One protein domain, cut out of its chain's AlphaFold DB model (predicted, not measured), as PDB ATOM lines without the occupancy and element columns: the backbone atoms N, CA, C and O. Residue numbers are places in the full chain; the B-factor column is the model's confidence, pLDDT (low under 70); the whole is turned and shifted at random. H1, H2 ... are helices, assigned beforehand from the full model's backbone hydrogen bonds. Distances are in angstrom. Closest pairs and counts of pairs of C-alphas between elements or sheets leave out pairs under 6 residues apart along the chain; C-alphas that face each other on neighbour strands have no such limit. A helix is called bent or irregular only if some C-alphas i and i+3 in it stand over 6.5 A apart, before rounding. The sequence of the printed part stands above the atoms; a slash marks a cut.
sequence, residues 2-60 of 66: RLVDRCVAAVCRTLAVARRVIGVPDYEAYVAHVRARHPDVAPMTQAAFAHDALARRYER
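AT A GLANCE: This is residues 2 to 60 of the 66 residues of the protein "YbdD/YjiX family protein" of Gemmatimonadaceae bacterium (UniProt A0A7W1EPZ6). One long, straight helix, H1, reaches out as an arm from a small, open L made by two shorter helices, H2 and H3, whose first residues come near each other and whose lines stand about perpendicular. Residues 2 to 15 and 17 to 22 of H1 stick out free, and the arm makes the length of a frame with few contacts between its helices. The printed part has 59 residues with three named helices, in the order H1, H2, H3, and no named strand; its class is all helix. The whole is loose, with a radius of gyration of the C-alphas of 14.2 A, and the C-alphas span 42 by 29 by 17 A along their three main axes.

HOW THE PARTS SIT: Begin with H1, residues 2 to 22, which touches no helix. Go on through residues 23 to 26, a tight link, to H2, residues 27 to 37; H1 and H2 are apart. Then pass residues 38 to 45, a short link, to reach H3, residues 46 to 58. H1 and H3 are apart. Look at C-alphas 27 and 46 for the place where H2 and H3 are close but not clearly touching: the closest C-alphas of the two, those of Tyr 27 and Gln 46, are 6.4 A apart, and 2 pairs of C-alphas lie within 8 A. The lines of H2 and H3 stand about perpendicular, at 88 degrees, and their centres are 15.2 A apart. In the backbones of H1, H2 and H3, every O i to N i+4 pair is within hydrogen-bond range.

IN THESE COORDINATES: Find C-alpha 2 at (286.272, 258.244, 271.138); from there H1, 21 residues and the longest helix, runs 30.7 A to C-alpha 22 at (275.168, 275.012, 294.290). H2, 11 residues, runs 15.1 A from the C-alpha of Tyr 27 to that of Arg 37. H3, 13 residues, runs 18.5 A from the C-alpha of Gln 46 to that of Tyr 58, which you find at (279.074, 284.958, 304.439). None of the helices is bent.

THE WHOLE: The two C-alphas farthest apart, those of Arg 2 and Glu 59, are 45.7 A from each other. Residues 36 to 41 stand free too; without the stretches that stand free, the body of 33 residues spans 26 by 23 by 14 A. The printed part runs from residue 2 to residue 60 with no cut, and neither link is long. The mean pLDDT of the printed part is 87.3, and residue 60 is the one printed residue under 70.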
ATOM      1  N   ARG A   2     287.118 257.036 271.331       77.19
ATOM      2  CA  ARG A   2     286.272 258.244 271.138       77.19
ATOM      3  C   ARG A   2     284.958 258.337 271.937       77.19
ATOM      4  O   ARG A   2     284.435 259.432 272.110       77.19
ATOM      5  N   LEU A   3     284.369 257.215 272.360       76.50
ATOM      6  CA  LEU A   3     283.120 257.225 273.136       76.50
ATOM      7  C   LEU A   3     283.367 257.624 274.598       76.50
ATOM      8  O   LEU A   3     282.627 258.446 275.126       76.50
ATOM      9  N   VAL A   4     284.434 257.100 275.206       83.19
ATOM     10  CA  VAL A   4     284.820 257.415 276.590       83.19
ATOM     11  C   VAL A   4     285.185 258.894 276.707       83.19
ATOM     12  O   VAL A   4     284.663 259.571 277.585       83.19
ATOM     13  N   ASP A   5     285.955 259.425 275.752       85.56
ATOM     14  CA  ASP A   5     286.343 260.844 275.721       85.56
ATOM     15  C   ASP A   5     285.121 261.778 275.662       85.56
ATOM     16  O   ASP A   5     285.049 262.789 276.363       85.56
ATOM     17  N   ARG A   6     284.109 261.413 274.860       83.81
ATOM     18  CA  ARG A   6     282.853 262.172 274.765       83.81
ATOM     19  C   ARG A   6     282.043 262.116 276.054       83.81
ATOM     20  O   ARG A   6     281.502 263.144 276.458       83.81
ATOM     21  N   CYS A   7     281.969 260.950 276.692       88.81
ATOM     22  CA  CYS A   7     281.278 260.790 277.968       88.81
ATOM     23  C   CYS A   7     281.955 261.615 279.068       88.81
ATOM     24  O   CYS A   7     281.274 262.363 279.764       88.81
ATOM     25  N   VAL A   8     283.286 261.559 279.174       88.19
ATOM     26  CA  VAL A   8     284.054 262.352 280.147       88.19
ATOM     27  C   VAL A   8     283.824 263.845 279.922       88.19
ATOM     28  O   VAL A   8     283.453 264.557 280.853       88.19
ATOM     29  N   ALA A   9     283.937 264.321 278.679       85.00
ATOM     30  CA  ALA A   9     283.711 265.729 278.366       85.00
ATOM     31  C   ALA A   9     282.275 266.186 278.689       85.00
ATOM     32  O   ALA A   9     282.078 267.304 279.165       85.00
ATOM     33  N   ALA A  10     281.270 265.340 278.443       86.25
ATOM     34  CA  ALA A  10     279.886 265.632 278.806       86.25
ATOM     35  C   ALA A  10     279.713 265.738 280.328       86.25
ATOM     36  O   ALA A  10     279.184 266.739 280.802       86.25
ATOM     37  N   VAL A  11     280.232 264.769 281.085       89.06
ATOM     38  CA  VAL A  11     280.177 264.756 282.555       89.06
ATOM     39  C   VAL A  11     280.876 265.981 283.149       89.06
ATOM     40  O   VAL A  11     280.297 266.661 283.994       89.06
ATOM     41  N   CYS A  12     282.079 266.325 282.679       86.75
ATOM     42  CA  CYS A  12     282.813 267.505 283.145       86.75
ATOM     43  C   CYS A  12     282.017 268.803 282.951       86.75
ATOM     44  O   CYS A  12     281.979 269.634 283.860       86.75
ATOM     45  N   ARG A  13     281.339 268.969 281.804       85.44
ATOM     46  CA  ARG A  13     280.488 270.143 281.548       85.44
ATOM     47  C   ARG A  13     279.308 270.209 282.513       85.44
ATOM     48  O   ARG A  13     279.057 271.268 283.082       85.44
ATOM     49  N   THR A  14     278.613 269.096 282.743       88.25
ATOM     50  CA  THR A  14     277.460 269.064 283.657       88.25
ATOM     51  C   THR A  14     277.879 269.330 285.104       88.25
ATOM     52  O   THR A  14     277.201 270.072 285.812       88.25
ATOM     53  N   LEU A  15     279.028 268.800 285.537       86.56
ATOM     54  CA  LEU A  15     279.577 269.057 286.872       86.56
ATOM     55  C   LEU A  15     279.982 270.522 287.067       86.56
ATOM     56  O   LEU A  15     279.713 271.086 288.126       86.56
ATOM     57  N   ALA A  16     280.583 271.159 286.058       82.62
ATOM     58  CA  ALA A  16     280.915 272.583 286.117       82.62
ATOM     59  C   ALA A  16     279.656 273.451 286.299       82.62
ATOM     60  O   ALA A  16     279.640 274.370 287.120       82.62
ATOM     61  N   VAL A  17     278.570 273.120 285.590       84.06
ATOM     62  CA  VAL A  17     277.272 273.797 285.747       84.06
ATOM     63  C   VAL A  17     276.685 273.549 287.139       84.06
ATOM     64  O   VAL A  17     276.298 274.503 287.813       84.06
ATOM     65  N   ALA A  18     276.671 272.300 287.610       84.75
ATOM     66  CA  ALA A  18     276.138 271.948 288.926       84.75
ATOM     67  C   ALA A  18     276.875 272.668 290.071       84.75
ATOM     68  O   ALA A  18     276.235 273.214 290.969       84.75
ATOM     69  N   ARG A  19     278.214 272.748 290.012       83.81
ATOM     70  CA  ARG A  19     279.022 273.499 290.992       83.81
ATOM     71  C   ARG A  19     278.623 274.968 291.051       83.81
ATOM     72  O   ARG A  19     278.473 275.511 292.142       83.81
ATOM     73  N   ARG A  20     278.377 275.591 289.896       78.56
ATOM     74  CA  ARG A  20     277.937 276.989 289.823       78.56
ATOM     75  C   ARG A  20     276.549 277.201 290.429       78.56
ATOM     76  O   ARG A  20     276.357 278.196 291.116       78.56
ATOM     77  N   VAL A  21     275.618 276.270 290.211       82.06
ATOM     78  CA  VAL A  21     274.257 276.328 290.782       82.06
ATOM     79  C   VAL A  21     274.282 276.195 292.306       82.06
ATOM     80  O   VAL A  21     273.626 276.964 293.000       82.06
ATOM     81  N   ILE A  22     275.066 275.255 292.838       82.62
ATOM     82  CA  ILE A  22     275.168 275.012 294.290       82.62
ATOM     83  C   ILE A  22     276.038 276.093 294.974       82.62
ATOM     84  O   ILE A  22     275.966 276.317 296.187       82.62
ATOM     85  N   GLY A  23     276.852 276.809 294.192       76.88
ATOM     86  CA  GLY A  23     277.821 277.779 294.693       76.88
ATOM     87  C   GLY A  23     279.038 277.106 295.329       76.88
ATOM     88  O   GLY A  23     279.601 277.645 296.279       76.88
ATOM     89  N   VAL A  24     279.412 275.918 294.840       82.81
ATOM     90  CA  VAL A  24     280.650 275.234 295.231       82.81
ATOM     91  C   VAL A  24     281.813 275.875 294.471       82.81
ATOM     92  O   VAL A  24     281.792 275.879 293.237       82.81
ATOM     93  N   PRO A  25     282.826 276.410 295.169       83.50
ATOM     94  CA  PRO A  25     283.989 277.004 294.525       83.50
ATOM     95  C   PRO A  25     284.885 275.917 293.898       83.50
ATOM     96  O   PRO A  25     285.103 274.860 294.488       83.50
ATOM     97  N   ASP A  26     285.401 276.173 292.692       89.25
ATOM     98  CA  ASP A  26     286.258 275.250 291.930       89.25
ATOM     99  C   ASP A  26     287.704 275.770 291.910       89.25
ATOM    100  O   ASP A  26     287.995 276.820 291.332       89.25
ATOM    101  N   TYR A  27     288.604 275.050 292.588       90.69
ATOM    102  CA  TYR A  27     289.996 275.465 292.766       90.69
ATOM    103  C   TYR A  27     290.814 275.399 291.471       90.69
ATOM    104  O   TYR A  27     291.608 276.297 291.204       90.69
ATOM    105  N   GLU A  28     290.606 274.379 290.640       90.81
ATOM    106  CA  GLU A  28     291.345 274.238 289.381       90.81
ATOM    107  C   GLU A  28     290.946 275.340 288.398       90.81
ATOM    108  O   GLU A  28     291.802 275.970 287.774       90.81
ATOM    109  N   ALA A  29     289.647 275.647 288.323       88.62
ATOM    110  CA  ALA A  29     289.160 276.774 287.535       88.62
ATOM    111  C   ALA A  29     289.740 278.112 288.030       88.62
ATOM    112  O   ALA A  29     290.118 278.956 287.216       88.62
ATOM    113  N   TYR A  30     289.862 278.293 289.350       90.56
ATOM    114  CA  TYR A  30     290.512 279.462 289.946       90.56
ATOM    115  C   TYR A  30     291.995 279.564 289.563       90.56
ATOM    116  O   TYR A  30     292.430 280.617 289.103       90.56
ATOM    117  N   VAL A  31     292.771 278.483 289.688       93.38
ATOM    118  CA  VAL A  31     294.196 278.473 289.318       93.38
ATOM    119  C   VAL A  31     294.377 278.766 287.830       93.38
ATOM    120  O   VAL A  31     295.240 279.567 287.465       93.38
ATOM    121  N   ALA A  32     293.556 278.159 286.969       93.00
ATOM    122  CA  ALA A  32     293.573 278.423 285.535       93.00
ATOM    123  C   ALA A  32     293.273 279.899 285.229       93.00
ATOM    124  O   ALA A  32     293.982 280.516 284.434       93.00
ATOM    125  N   HIS A  33     292.276 280.484 285.901       91.62
ATOM    126  CA  HIS A  33     291.957 281.904 285.786       91.62
ATOM    127  C   HIS A  33     293.126 282.793 286.233       91.62
ATOM    128  O   HIS A  33     293.520 283.684 285.484       91.62
ATOM    129  N   VAL A  34     293.705 282.547 287.414       92.81
ATOM    130  CA  VAL A  34     294.826 283.345 287.938       92.81
ATOM    131  C   VAL A  34     296.012 283.273 286.991       92.81
ATOM    132  O   VAL A  34     296.526 284.308 286.599       92.81
ATOM    133  N   ARG A  35     296.392 282.085 286.522       93.12
ATOM    134  CA  ARG A  35     297.504 281.945 285.571       93.12
ATOM    135  C   ARG A  35     297.244 282.655 284.240       93.12
ATOM    136  O   ARG A  35     298.179 283.184 283.652       93.12
ATOM    137  N   ALA A  36     295.999 282.667 283.766       94.38
ATOM    138  CA  ALA A  36     295.637 283.305 282.502       94.38
ATOM    139  C   ALA A  36     295.509 284.836 282.604       94.38
ATOM    140  O   ALA A  36     295.841 285.545 281.656       94.38
ATOM    141  N   ARG A  37     294.992 285.355 283.725       92.94
ATOM    142  CA  ARG A  37     294.656 286.780 283.900       92.94
ATOM    143  C   ARG A  37     295.683 287.552 284.729       92.94
ATOM    144  O   ARG A  37     295.818 288.758 284.552       92.94
ATOM    145  N   HIS A  38     296.391 286.853 285.608       91.44
ATOM    146  CA  HIS A  38     297.346 287.377 286.580       91.44
ATOM    147  C   HIS A  38     298.616 286.501 286.606       91.44
ATOM    148  O   HIS A  38     298.907 285.872 287.624       91.44
ATOM    149  N   PRO A  39     299.376 286.427 285.496       90.06
ATOM    150  CA  PRO A  39     300.541 285.543 285.390       90.06
ATOM    151  C   PRO A  39     301.632 285.849 286.428       90.06
ATOM    152  O   PRO A  39     302.365 284.947 286.824       90.06
ATOM    153  N   ASP A  40     301.698 287.093 286.908       93.62
ATOM    154  CA  ASP A  40     302.669 287.546 287.912       93.62
ATOM    155  C   ASP A  40     302.248 287.222 289.358       93.62
ATOM    156  O   ASP A  40     302.999 287.466 290.303       93.62
ATOM    157  N   VAL A  41     301.039 286.687 289.556       90.50
ATOM    158  CA  VAL A  41     300.485 286.386 290.878       90.50
ATOM    159  C   VAL A  41     300.477 284.880 291.106       90.50
ATOM    160  O   VAL A  41     299.864 284.113 290.363       90.50
ATOM    161  N   ALA A  42     301.117 284.446 292.192       93.06
ATOM    162  CA  ALA A  42     301.032 283.062 292.634       93.06
ATOM    163  C   ALA A  42     299.593 282.739 293.093       93.06
ATOM    164  O   ALA A  42     299.051 283.452 293.944       93.06
ATOM    165  N   PRO A  43     298.962 281.664 292.580       93.56
ATOM    166  CA  PRO A  43     297.657 281.239 293.061       93.56
ATOM    167  C   PRO A  43     297.693 280.928 294.560       93.56
ATOM    168  O   PRO A  43     298.646 280.336 295.069       93.56
ATOM    169  N   MET A  44     296.617 281.296 295.256       94.06
ATOM    170  CA  MET A  44     296.385 280.885 296.647       94.06
ATOM    171  C   MET A  44     296.428 279.361 296.781       94.06
ATOM    172  O   MET A  44     296.093 278.648 295.840       94.06
ATOM    173  N   THR A  45     296.752 278.867 297.975       95.12
ATOM    174  CA  THR A  45     296.596 277.442 298.287       95.12
ATOM    175  C   THR A  45     295.118 277.041 298.291       95.12
ATOM    176  O   THR A  45     294.233 277.877 298.486       95.12
ATOM    177  N   GLN A  46     294.833 275.747 298.125       90.94
ATOM    178  CA  GLN A  46     293.458 275.234 298.108       90.94
ATOM    179  C   GLN A  46     292.677 275.576 299.386       90.94
ATOM    180  O   GLN A  46     291.529 276.012 299.307       90.94
ATOM    181  N   ALA A  47     293.304 275.429 300.557       91.44
ATOM    182  CA  ALA A  47     292.678 275.759 301.836       91.44
ATOM    183  C   ALA A  47     292.381 277.262 301.960       91.44
ATOM    184  O   ALA A  47     291.281 277.643 302.362       91.44
ATOM    185  N   ALA A  48     293.329 278.116 301.556       92.19
ATOM    186  CA  ALA A  48     293.140 279.565 301.567       92.19
ATOM    187  C   ALA A  48     292.020 279.996 300.609       92.19
ATOM    188  O   ALA A  48     291.185 280.818 300.974       92.19
ATOM    189  N   PHE A  49     291.946 279.390 299.422       92.00
ATOM    190  CA  PHE A  49     290.867 279.635 298.470       92.00
ATOM    191  C   PHE A  49     289.496 279.215 299.017       92.00
ATOM    192  O   PHE A  49     288.531 279.959 298.870       92.00
ATOM    193  N   ALA A  50     289.395 278.054 299.672       88.94
ATOM    194  CA  ALA A  50     288.141 277.602 300.272       88.94
ATOM    195  C   ALA A  50     287.666 278.554 301.383       88.94
ATOM    196  O   ALA A  50     286.493 278.928 301.415       88.94
ATOM    197  N   HIS A  51     288.583 278.989 302.251       89.69
ATOM    198  CA  HIS A  51     288.281 279.956 303.302       89.69
ATOM    199  C   HIS A  51     287.861 281.313 302.722       89.69
ATOM    200  O   HIS A  51     286.846 281.871 303.128       89.69
ATOM    201  N   ASP A  52     288.594 281.831 301.735       88.44
ATOM    202  CA  ASP A  52     288.260 283.085 301.052       88.44
ATOM    203  C   ASP A  52     286.907 282.999 300.323       88.44
ATOM    204  O   ASP A  52     286.109 283.931 300.380       88.44
ATOM    205  N   ALA A  53     286.580 281.858 299.708       87.19
ATOM    206  CA  ALA A  53     285.281 281.638 299.075       87.19
ATOM    207  C   ALA A  53     284.118 281.654 300.085       87.19
ATOM    208  O   ALA A  53     283.070 282.236 299.799       87.19
ATOM    209  N   LEU A  54     284.299 281.053 301.267       86.81
ATOM    210  CA  LEU A  54     283.317 281.111 302.353       86.81
ATOM    211  C   LEU A  54     283.189 282.532 302.910       86.81
ATOM    212  O   LEU A  54     282.073 283.041 303.020       86.81
ATOM    213  N   ALA A  55     284.312 283.204 303.170       87.44
ATOM    214  CA  ALA A  55     284.333 284.579 303.656       87.44
ATOM    215  C   ALA A  55     283.634 285.537 302.675       87.44
ATOM    216  O   ALA A  55     282.811 286.352 303.080       87.44
ATOM    217  N   ARG A  56     283.853 285.399 301.362       84.00
ATOM    218  CA  ARG A  56     283.125 286.173 300.333       84.00
ATOM    219  C   ARG A  56     281.622 285.893 300.302       84.00
ATOM    220  O   ARG A  56     280.858 286.728 299.832       84.00
ATOM    221  N   ARG A  57     281.193 284.702 300.725       81.62
ATOM    222  CA  ARG A  57     279.775 284.326 300.732       81.62
ATOM    223  C   ARG A  57     279.056 284.809 301.988       81.62
ATOM    224  O   ARG A  57     277.895 285.193 301.887       81.62
ATOM    225  N   TYR A  58     279.721 284.766 303.138       85.25
ATOM    226  CA  TYR A  58     279.074 284.958 304.439       85.25
ATOM    227  C   TYR A  58     279.557 286.183 305.220       85.25
ATOM    228  O   TYR A  58     278.813 286.684 306.057       85.25
ATOM    229  N   GLU A  59     280.762 286.684 304.958       81.25
ATOM    230  CA  GLU A  59     281.404 287.718 305.784       81.25
ATOM    231  C   GLU A  59     281.620 289.035 305.031       81.25
ATOM    232  O   GLU A  59     281.556 290.109 305.625       81.25
ATOM    233  N   ARG A  60     281.892 288.977 303.721       69.81
ATOM    234  CA  ARG A  60     282.253 290.148 302.912       69.81
ATOM    235  C   ARG A  60     281.357 290.299 301.692       69.81
ATOM    236  O   ARG A  60     281.403 289.490 300.770       69.81
TER     237      ARG A  60